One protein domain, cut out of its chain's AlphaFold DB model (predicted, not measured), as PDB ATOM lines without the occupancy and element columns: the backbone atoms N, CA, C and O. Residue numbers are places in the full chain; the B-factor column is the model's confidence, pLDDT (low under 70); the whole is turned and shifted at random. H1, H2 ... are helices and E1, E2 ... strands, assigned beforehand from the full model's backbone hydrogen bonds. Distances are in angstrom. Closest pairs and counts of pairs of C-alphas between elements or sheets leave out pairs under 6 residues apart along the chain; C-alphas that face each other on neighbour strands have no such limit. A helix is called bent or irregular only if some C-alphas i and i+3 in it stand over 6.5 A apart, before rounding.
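This is residues 3 to 73 of the 166 residues of an uncharacterized protein of Chloroflexi bacterium 54-19 (UniProt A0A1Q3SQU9). A small three-stranded sheet has the long helix H2 laid over one face, along the strands, while the shorter helix H1 sits off the sheet on the H2 side, past the end of the strands where E1 begins. The opposite face of the sheet has no named helix on it, and residues 3 to 14 form a long stretch without a named element leading into H1. The printed part has 71 residues, with two named helices and three named strands in the order H1, E1, E2, E3, H2; the sheet runs E1, E3, E2 and is mixed. The class is mixed, helices and strands, and the whole is compact, with a radius of gyration of the C-alphas of 11.4 A and spans of 34 by 23 by 16 A.

In the sheet, E3, residues 48 to 51, is the inner strand, and E1, residues 27 to 30, and E2, residues 40 to 43, are the edge strands. E1 and E3 are parallel at 18 degrees, with N 29 and O 49 within hydrogen-bond range at 2.9 A and N 51 and O 29 at 2.8 A. E2 and E3 form a hairpin, antiparallel at 168 degrees, with N 41 and O 50 at 2.8 A and N 50 and O 41 at 2.9 A. H2, residues 56 to 71, is on the sheet at a height over the sheet of 8.5 A, in two layers, a helix on one face of a sheet. It lies over E3 and E2 and runs along the strands, at 15 degrees to E2 on the local plane. Its closest C-alphas to E2 are those of Glu 62 and Trp 42, 5.4 A apart, and to E3 those of Glu 62 and Val 49, 6.0 A apart. E1 and H2 are near each other, with 7 pairs of C-alphas within 10 A. H1, residues 15 to 24, is not on the sheet and is apart from E2 and E3. H1 and H2 are close but not clearly touching, with the C-alphas of Leu 21 and Trp 67 closest at 6.9 A; they run the same way at a steep tilt of 62 degrees. Every O i to N i+4 pair of H1 is within hydrogen-bond range, and 10 of 12 in H2.

E1 is 10.3 A long, E2 9.8 A and E3 9.6 A. H2 is 23.2 A long, from C-alpha 56 at (-83.275, 102.556, 61.864) to C-alpha 71 at (-99.050, 99.063, 45.177). It is irregular, but only just: C-alphas 67 and 70 are 6.8 A apart. H1 is 14.1 A long and begins with C-alpha 15 at (-86.118, 88.388, 52.963).

The two C-alphas farthest apart are those of His 34 and Lys 73, at 36.0 A. The printed part has no cut. The links H1 to E1, E2 to E3 and E3 to H2 are tight, and E1 to E2, with 9 residues, is short. The mean pLDDT of the printed part is 96.9, and no printed residue is under 70.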
ATOM      1  N   LYS A   3     -80.091  92.624  56.558       96.44
ATOM      2  CA  LYS A   3     -79.068  93.677  56.456       96.44
ATOM      3  C   LYS A   3     -79.149  94.349  55.078       96.44
ATOM      4  O   LYS A   3     -78.830  93.718  54.075       96.44
ATOM      5  N   VAL A   4     -79.576  95.614  55.034       96.31
ATOM      6  CA  VAL A   4     -79.778  96.371  53.774       96.31
ATOM      7  C   VAL A   4     -78.620  97.312  53.422       96.31
ATOM      8  O   VAL A   4     -78.434  97.651  52.257       96.31
ATOM      9  N   HIS A   5     -77.828  97.715  54.417       97.75
ATOM     10  CA  HIS A   5     -76.630  98.544  54.270       97.75
ATOM     11  C   HIS A   5     -75.610  98.157  55.348       97.75
ATOM     12  O   HIS A   5     -76.004  97.682  56.415       97.75
ATOM     13  N   ALA A   6     -74.313  98.360  55.096       96.94
ATOM     14  CA  ALA A   6     -73.248  97.999  56.038       96.94
ATOM     15  C   ALA A   6     -73.389  98.730  57.387       96.94
ATOM     16  O   ALA A   6     -73.260  98.099  58.439       96.94
ATOM     17  N   ASP A   7     -73.756 100.010  57.341       97.19
ATOM     18  CA  ASP A   7     -73.854 100.878  58.523       97.19
ATOM     19  C   ASP A   7     -75.186 100.785  59.279       97.19
ATOM     20  O   ASP A   7     -75.275 101.222  60.421       97.19
ATOM     21  N   LEU A   8     -76.228 100.198  58.680       95.94
ATOM     22  CA  LEU A   8     -77.538 100.052  59.328       95.94
ATOM     23  C   LEU A   8     -77.624  98.756  60.134       95.94
ATOM     24  O   LEU A   8     -77.090  97.740  59.685       95.94
ATOM     25  N   PRO A   9     -78.344  98.707  61.266       94.62
ATOM     26  CA  PRO A   9     -78.689  97.429  61.883       94.62
ATOM     27  C   PRO A   9     -79.524  96.554  60.924       94.62
ATOM     28  O   PRO A   9     -80.088  97.053  59.943       94.62
ATOM     29  N   PRO A  10     -79.605  95.232  61.157       96.50
ATOM     30  CA  PRO A  10     -80.587  94.399  60.476       96.50
ATOM     31  C   PRO A  10     -82.005  94.935  60.713       96.50
ATOM     32  O   PRO A  10     -82.395  95.163  61.850       96.50
ATOM     33  N   LEU A  11     -82.775  95.107  59.642       96.69
ATOM     34  CA  LEU A  11     -84.138  95.635  59.686       96.69
ATOM     35  C   LEU A  11     -85.167  94.494  59.717       96.69
ATOM     36  O   LEU A  11     -84.886  93.407  59.196       96.69
ATOM     37  N   PRO A  12     -86.386  94.712  60.238       96.62
ATOM     38  CA  PRO A  12     -87.437  93.690  60.336       96.62
ATOM     39  C   PRO A  12     -88.146  93.391  58.998       96.62
ATOM     40  O   PRO A  12     -89.322  93.040  58.968       96.62
ATOM     41  N   LEU A  13     -87.449  93.525  57.868       96.88
ATOM     42  CA  LEU A  13     -87.978  93.206  56.542       96.88
ATOM     43  C   LEU A  13     -88.033  91.697  56.315       96.88
ATOM     44  O   LEU A  13     -87.123  90.970  56.723       96.88
ATOM     45  N   ARG A  14     -89.025  91.250  55.540       96.38
ATOM     46  CA  ARG A  14     -89.028  89.889  54.995       96.38
ATOM     47  C   ARG A  14     -87.894  89.747  53.982       96.38
ATOM     48  O   ARG A  14     -87.756  90.605  53.105       96.38
ATOM     49  N   PRO A  15     -87.142  88.630  53.978       96.19
ATOM     50  CA  PRO A  15     -86.118  88.388  52.963       96.19
ATOM     51  C   PRO A  15     -86.653  88.489  51.528       96.19
ATOM     52  O   PRO A  15     -85.997  89.069  50.667       96.19
ATOM     53  N   ARG A  16     -87.873  87.993  51.277       96.44
ATOM     54  CA  ARG A  16     -88.531  88.100  49.962       96.44
ATOM     55  C   ARG A  16     -88.882  89.539  49.586       96.44
ATOM     56  O   ARG A  16     -88.754  89.891  48.418       96.44
ATOM     57  N   ALA A  17     -89.284  90.366  50.552       97.25
ATOM     58  CA  ALA A  17     -89.555  91.780  50.306       97.25
ATOM     59  C   ALA A  17     -88.280  92.513  49.893       97.25
ATOM     60  O   ALA A  17     -88.272  93.248  48.909       97.25
ATOM     61  N   TRP A  18     -87.176  92.247  50.597       97.62
ATOM     62  CA  TRP A  18     -85.884  92.823  50.244       97.62
ATOM     63  C   TRP A  18     -85.391  92.356  48.873       97.62
ATOM     64  O   TRP A  18     -84.996  93.181  48.057       97.62
ATOM     65  N   GLN A  19     -85.495  91.060  48.570       98.00
ATOM     66  CA  GLN A  19     -85.172  90.532  47.240       98.00
ATOM     67  C   GLN A  19     -85.995  91.208  46.140       98.00
ATOM     68  O   GLN A  19     -85.458  91.538  45.084       98.00
ATOM     69  N   TRP A  20     -87.286  91.448  46.386       98.00
ATOM     70  CA  TRP A  20     -88.133  92.173  45.447       98.00
ATOM     71  C   TRP A  20     -87.689  93.630  45.282       98.00
ATOM     72  O   TRP A  20     -87.568  94.081  44.148       98.00
ATOM     73  N   LEU A  21     -87.373  94.348  46.366       98.31
ATOM     74  CA  LEU A  21     -86.858  95.725  46.302       98.31
ATOM     75  C   LEU A  21     -85.539  95.795  45.516       98.31
ATOM     76  O   LEU A  21     -85.361  96.678  44.677       98.31
ATOM     77  N   GLN A  22     -84.642  94.828  45.719       97.94
ATOM     78  CA  GLN A  22     -83.398  94.711  44.957       97.94
ATOM     79  C   GLN A  22     -83.659  94.441  43.473       97.94
ATOM     80  O   GLN A  22     -83.072  95.103  42.620       97.94
ATOM     81  N   TRP A  23     -84.564  93.511  43.151       97.94
ATOM     82  CA  TRP A  23     -84.976  93.235  41.771       97.94
ATOM     83  C   TRP A  23     -85.637  94.454  41.118       97.94
ATOM     84  O   TRP A  23     -85.365  94.766  39.959       97.94
ATOM     85  N   TYR A  24     -86.450  95.187  41.879       96.94
ATOM     86  CA  TYR A  24     -87.054  96.441  41.453       96.94
ATOM     87  C   TYR A  24     -85.991  97.528  41.215       96.94
ATOM     88  O   TYR A  24     -86.239  98.451  40.446       96.94
ATOM     89  N   GLY A  25     -84.787  97.396  41.776       98.00
ATOM     90  CA  GLY A  25     -83.642  98.280  41.543       98.00
ATOM     91  C   GLY A  25     -83.398  99.296  42.657       98.00
ATOM     92  O   GLY A  25     -82.675 100.266  42.438       98.00
ATOM     93  N   VAL A  26     -84.001  99.094  43.831       98.44
ATOM     94  CA  VAL A  26     -83.815  99.961  44.998       98.44
ATOM     95  C   VAL A  26     -82.381  99.868  45.501       98.44
ATOM     96  O   VAL A  26     -81.843  98.783  45.724       98.44
ATOM     97  N   ARG A  27     -81.770 101.031  45.716       98.25
ATOM     98  CA  ARG A  27     -80.466 101.186  46.364       98.25
ATOM     99  C   ARG A  27     -80.621 101.992  47.642       98.25
ATOM    100  O   ARG A  27     -81.469 102.875  47.706       98.25
ATOM    101  N   VAL A  28     -79.775 101.704  48.625       98.56
ATOM    102  CA  VAL A  28     -79.721 102.421  49.903       98.56
ATOM    103  C   VAL A  28     -78.365 103.105  50.015       98.56
ATOM    104  O   VAL A  28     -77.339 102.466  49.783       98.56
ATOM    105  N   VAL A  29     -78.366 104.388  50.364       98.38
ATOM    106  CA  VAL A  29     -77.166 105.178  50.656       98.38
ATOM    107  C   VAL A  29     -77.337 105.840  52.016       98.38
ATOM    108  O   VAL A  29     -78.376 106.437  52.282       98.38
ATOM    109  N   VAL A  30     -76.305 105.765  52.853       98.19
ATOM    110  CA  VAL A  30     -76.192 106.532  54.099       98.19
ATOM    111  C   VAL A  30     -75.148 107.624  53.882       98.19
ATOM    112  O   VAL A  30     -74.019 107.312  53.509       98.19
ATOM    113  N   LYS A  31     -75.520 108.897  54.070       97.31
ATOM    114  CA  LYS A  31     -74.617 110.040  53.846       97.31
ATOM    115  C   LYS A  31     -73.501 110.099  54.882       97.31
ATOM    116  O   LYS A  31     -72.331 110.128  54.515       97.31
ATOM    117  N   ASP A  32     -73.879 110.132  56.156       96.19
ATOM    118  CA  ASP A  32     -72.950 110.151  57.280       96.19
ATOM    119  C   ASP A  32     -73.489 109.252  58.405       96.19
ATOM    120  O   ASP A  32     -74.393 109.660  59.136       96.19
ATOM    121  N   PRO A  33     -72.948 108.034  58.582       94.31
ATOM    122  CA  PRO A  33     -73.443 107.088  59.580       94.31
ATOM    123  C   PRO A  33     -73.245 107.555  61.031       94.31
ATOM    124  O   PRO A  33     -73.798 106.939  61.941       94.31
ATOM    125  N   HIS A  34     -72.472 108.621  61.266       93.12
ATOM    126  CA  HIS A  34     -72.205 109.179  62.593       93.12
ATOM    127  C   HIS A  34     -72.928 110.506  62.853       93.12
ATOM    128  O   HIS A  34     -72.806 111.073  63.943       93.12
ATOM    129  N   SER A  35     -73.699 110.997  61.884       92.38
ATOM    130  CA  SER A  35     -74.481 112.217  62.029       92.38
ATOM    131  C   SER A  35     -75.568 112.064  63.097       92.38
ATOM    132  O   SER A  35     -76.220 111.023  63.214       92.38
ATOM    133  N   THR A  36     -75.813 113.141  63.847       89.25
ATOM    134  CA  THR A  36     -76.943 113.257  64.785       89.25
ATOM    135  C   THR A  36     -78.240 113.693  64.099       89.25
ATOM    136  O   THR A  36     -79.296 113.726  64.733       89.25
ATOM    137  N   ARG A  37     -78.184 114.035  62.807       89.06
ATOM    138  CA  ARG A  37     -79.351 114.386  62.001       89.06
ATOM    139  C   ARG A  37     -79.983 113.116  61.437       89.06
ATOM    140  O   ARG A  37     -79.411 112.470  60.566       89.06
ATOM    141  N   GLY A  38     -81.169 112.791  61.943       91.31
ATOM    142  CA  GLY A  38     -82.010 111.708  61.436       91.31
ATOM    143  C   GLY A  38     -82.711 112.027  60.111       91.31
ATOM    144  O   GLY A  38     -82.593 113.130  59.573       91.31
ATOM    145  N   GLY A  39     -83.500 111.063  59.643       94.69
ATOM    146  CA  GLY A  39     -84.347 111.181  58.456       94.69
ATOM    147  C   GLY A  39     -83.715 110.666  57.164       94.69
ATOM    148  O   GLY A  39     -82.568 110.206  57.123       94.69
ATOM    149  N   GLY A  40     -84.504 110.735  56.098       96.69
ATOM    150  CA  GLY A  40     -84.129 110.272  54.777       96.69
ATOM    151  C   GLY A  40     -85.079 110.783  53.707       96.69
ATOM    152  O   GLY A  40     -85.933 111.629  53.968       96.69
ATOM    153  N   LEU A  41     -84.849 110.308  52.487       97.75
ATOM    154  CA  LEU A  41     -85.654 110.584  51.311       97.75
ATOM    155  C   LEU A  41     -85.706 109.353  50.407       97.75
ATOM    156  O   LEU A  41     -84.676 108.757  50.068       97.75
ATOM    157  N   TRP A  42     -86.901 109.047  49.924       98.38
ATOM    158  CA  TRP A  42     -87.124 108.170  48.789       98.38
ATOM    159  C   TRP A  42     -87.159 108.970  47.481       98.38
ATOM    160  O   TRP A  42     -87.988 109.855  47.278       98.38
ATOM    161  N   TRP A  43     -86.258 108.625  46.560       97.94
ATOM    162  CA  TRP A  43     -86.166 109.203  45.221       97.94
ATOM    163  C   TRP A  43     -86.685 108.201  44.174       97.94
ATOM    164  O   TRP A  43     -85.892 107.379  43.691       97.94
ATOM    165  N   PRO A  44     -87.970 108.264  43.771       96.56
ATOM    166  CA  PRO A  44     -88.582 107.258  42.899       96.56
ATOM    167  C   PRO A  44     -87.883 107.136  41.541       96.56
ATOM    168  O   PRO A  44     -87.515 106.034  41.132       96.56
ATOM    169  N   ASP A  45     -87.574 108.264  40.897       97.00
ATOM    170  CA  ASP A  45     -86.923 108.293  39.577       97.00
ATOM    171  C   ASP A  45     -85.525 107.654  39.570       97.00
ATOM    172  O   ASP A  45     -85.049 107.166  38.545       97.00
ATOM    173  N   LYS A  46     -84.843 107.655  40.723       97.69
ATOM    174  CA  LYS A  46     -83.479 107.120  40.886       97.69
ATOM    175  C   LYS A  46     -83.452 105.742  41.543       97.69
ATOM    176  O   LYS A  46     -82.365 105.159  41.671       97.69
ATOM    177  N   LYS A  47     -84.616 105.276  42.000       98.25
ATOM    178  CA  LYS A  47     -84.800 104.123  42.881       98.25
ATOM    179  C   LYS A  47     -83.826 104.132  44.057       98.25
ATOM    180  O   LYS A  47     -83.097 103.170  44.294       98.25
ATOM    181  N   LEU A  48     -83.755 105.265  44.747       98.69
ATOM    182  CA  LEU A  48     -82.760 105.511  45.782       98.69
ATOM    183  C   LEU A  48     -83.434 105.879  47.101       98.69
ATOM    184  O   LEU A  48     -84.113 106.895  47.179       98.69
ATOM    185  N   VAL A  49     -83.175 105.079  48.129       98.62
ATOM    186  CA  VAL A  49     -83.341 105.467  49.529       98.62
ATOM    187  C   VAL A  49     -82.051 106.145  49.972       98.62
ATOM    188  O   VAL A  49     -80.985 105.529  49.987       98.62
ATOM    189  N   GLU A  50     -82.145 107.422  50.301       98.44
ATOM    190  CA  GLU A  50     -81.036 108.230  50.790       98.44
ATOM    191  C   GLU A  50     -81.290 108.594  52.252       98.44
ATOM    192  O   GLU A  50     -82.299 109.213  52.567       98.44
ATOM    193  N   LEU A  51     -80.387 108.214  53.150       98.38
ATOM    194  CA  LEU A  51     -80.504 108.456  54.585       98.38
ATOM    195  C   LEU A  51     -79.457 109.471  55.034       98.38
ATOM    196  O   LEU A  51     -78.298 109.401  54.620       98.38
ATOM    197  N   GLU A  52     -79.849 110.392  55.913       97.69
ATOM    198  CA  GLU A  52     -78.918 111.364  56.500       97.69
ATOM    199  C   GLU A  52     -77.932 110.684  57.463       97.69
ATOM    200  O   GLU A  52     -76.762 111.056  57.507       97.69
ATOM    201  N   THR A  53     -78.388 109.647  58.176       96.88
ATOM    202  CA  THR A  53     -77.599 108.850  59.132       96.88
ATOM    203  C   THR A  53     -78.056 107.388  59.165       96.88
ATOM    204  O   THR A  53     -79.037 107.015  58.518       96.88
ATOM    205  N   ALA A  54     -77.381 106.542  59.944       96.19
ATOM    206  CA  ALA A  54     -77.733 105.136  60.152       96.19
ATOM    207  C   ALA A  54     -78.948 104.939  61.096       96.19
ATOM    208  O   ALA A  54     -78.978 104.019  61.915       96.19
ATOM    209  N   GLN A  55     -79.960 105.807  61.005       96.75
ATOM    210  CA  GLN A  55     -81.157 105.747  61.843       96.75
ATOM    211  C   GLN A  55     -82.113 104.665  61.332       96.75
ATOM    212  O   GLN A  55     -82.642 104.754  60.225       96.75
ATOM    213  N   GLU A  56     -82.383 103.676  62.180       96.88
ATOM    214  CA  GLU A  56     -83.275 102.556  61.864       96.88
ATOM    215  C   GLU A  56     -84.690 103.011  61.480       96.88
ATOM    216  O   GLU A  56     -85.226 102.567  60.467       96.88
ATOM    217  N   GLU A  57     -85.274 103.936  62.246       97.50
ATOM    218  CA  GLU A  57     -86.625 104.453  61.992       97.50
ATOM    219  C   GLU A  57     -86.745 105.092  60.599       97.50
ATOM    220  O   GLU A  57     -87.694 104.797  59.870       97.50
ATOM    221  N   ALA A  58     -85.755 105.896  60.196       98.06
ATOM    222  CA  ALA A  58     -85.712 106.511  58.871       98.06
ATOM    223  C   ALA A  58     -85.530 105.458  57.772       98.06
ATOM    224  O   ALA A  58     -86.228 105.488  56.766       98.06
ATOM    225  N   ALA A  59     -84.653 104.470  57.976       98.31
ATOM    226  CA  ALA A  59     -84.477 103.386  57.014       98.31
ATOM    227  C   ALA A  59     -85.781 102.608  56.771       98.31
ATOM    228  O   ALA A  59     -86.118 102.313  55.625       98.31
ATOM    229  N   ILE A  60     -86.533 102.305  57.834       98.56
ATOM    230  CA  ILE A  60     -87.845 101.649  57.741       98.56
ATOM    231  C   ILE A  60     -88.844 102.538  56.993       98.56
ATOM    232  O   ILE A  60     -89.564 102.035  56.131       98.56
ATOM    233  N   HIS A  61     -88.869 103.837  57.298       98.75
ATOM    234  CA  HIS A  61     -89.746 104.812  56.651       98.75
ATOM    235  C   HIS A  61     -89.506 104.875  55.135       98.75
ATOM    236  O   HIS A  61     -90.408 104.612  54.339       98.75
ATOM    237  N   GLU A  62     -88.264 105.118  54.720       98.75
ATOM    238  CA  GLU A  62     -87.939 105.293  53.302       98.75
ATOM    239  C   GLU A  62     -88.065 103.989  52.500       98.75
ATOM    240  O   GLU A  62     -88.495 103.995  51.344       98.75
ATOM    241  N   LEU A  63     -87.744 102.836  53.099       98.69
ATOM    242  CA  LEU A  63     -87.974 101.541  52.449       98.69
ATOM    243  C   LEU A  63     -89.466 101.213  52.340       98.69
ATOM    244  O   LEU A  63     -89.870 100.541  51.390       98.69
ATOM    245  N   ALA A  64     -90.296 101.703  53.262       98.69
ATOM    246  CA  ALA A  64     -91.744 101.591  53.157       98.69
ATOM    247  C   ALA A  64     -92.301 102.452  52.014       98.69
ATOM    248  O   ALA A  64     -93.187 101.972  51.306       98.69
ATOM    249  N   HIS A  65     -91.757 103.648  51.758       98.69
ATOM    250  CA  HIS A  65     -92.074 104.397  50.535       98.69
ATOM    251  C   HIS A  65     -91.702 103.611  49.277       98.69
ATOM    252  O   HIS A  65     -92.553 103.408  48.410       98.69
ATOM    253  N   ALA A  66     -90.462 103.115  49.210       98.50
ATOM    254  CA  ALA A  66     -89.970 102.357  48.062       98.50
ATOM    255  C   ALA A  66     -90.806 101.096  47.794       98.50
ATOM    256  O   ALA A  66     -91.045 100.746  46.639       98.50
ATOM    257  N   TRP A  67     -91.264 100.427  48.855       98.38
ATOM    258  CA  TRP A  67     -92.216  99.331  48.743       98.38
ATOM    259  C   TRP A  67     -93.533  99.827  48.164       98.38
ATOM    260  O   TRP A  67     -93.893  99.336  47.102       98.38
ATOM    261  N   TRP A  68     -94.184 100.793  48.831       98.19
ATOM    262  CA  TRP A  68     -95.549 101.273  48.572       98.19
ATOM    263  C   TRP A  68     -95.757 101.917  47.195       98.19
ATOM    264  O   TRP A  68     -96.884 101.954  46.693       98.19
ATOM    265  N   GLU A  69     -94.683 102.419  46.581       97.06
ATOM    266  CA  GLU A  69     -94.645 103.056  45.257       97.06
ATOM    267  C   GLU A  69     -95.428 102.280  44.182       97.06
ATOM    268  O   GLU A  69     -96.168 102.873  43.395       97.06
ATOM    269  N   GLU A  70     -95.307 100.949  44.143       94.44
ATOM    270  CA  GLU A  70     -95.971 100.135  43.117       94.44
ATOM    271  C   GLU A  70     -97.425  99.796  43.474       94.44
ATOM    272  O   GLU A  70     -98.307  99.843  42.616       94.44
ATOM    273  N   GLN A  71     -97.718  99.492  44.738       94.62
ATOM    274  CA  GLN A  71     -99.050  99.063  45.177       94.62
ATOM    275  C   GLN A  71    -100.023 100.247  45.182       94.62
ATOM    276  O   GLN A  71    -101.182 100.084  44.791       94.62
ATOM    277  N   ARG A  72     -99.551 101.457  45.523       95.75
ATOM    278  CA  ARG A  72    -100.366 102.687  45.527       95.75
ATOM    279  C   ARG A  72    -100.867 103.111  44.143       95.75
ATOM    280  O   ARG A  72    -101.776 103.936  44.055       95.75
ATOM    281  N   LYS A  73    -100.294 102.580  43.052       96.31
ATOM    282  CA  LYS A  73    -100.782 102.832  41.681       96.31
ATOM    283  C   LYS A  73    -102.183 102.264  41.472       96.31
ATOM    284  O   LYS A  73    -102.946 102.788  40.661       96.31
TER     285      LYS A  73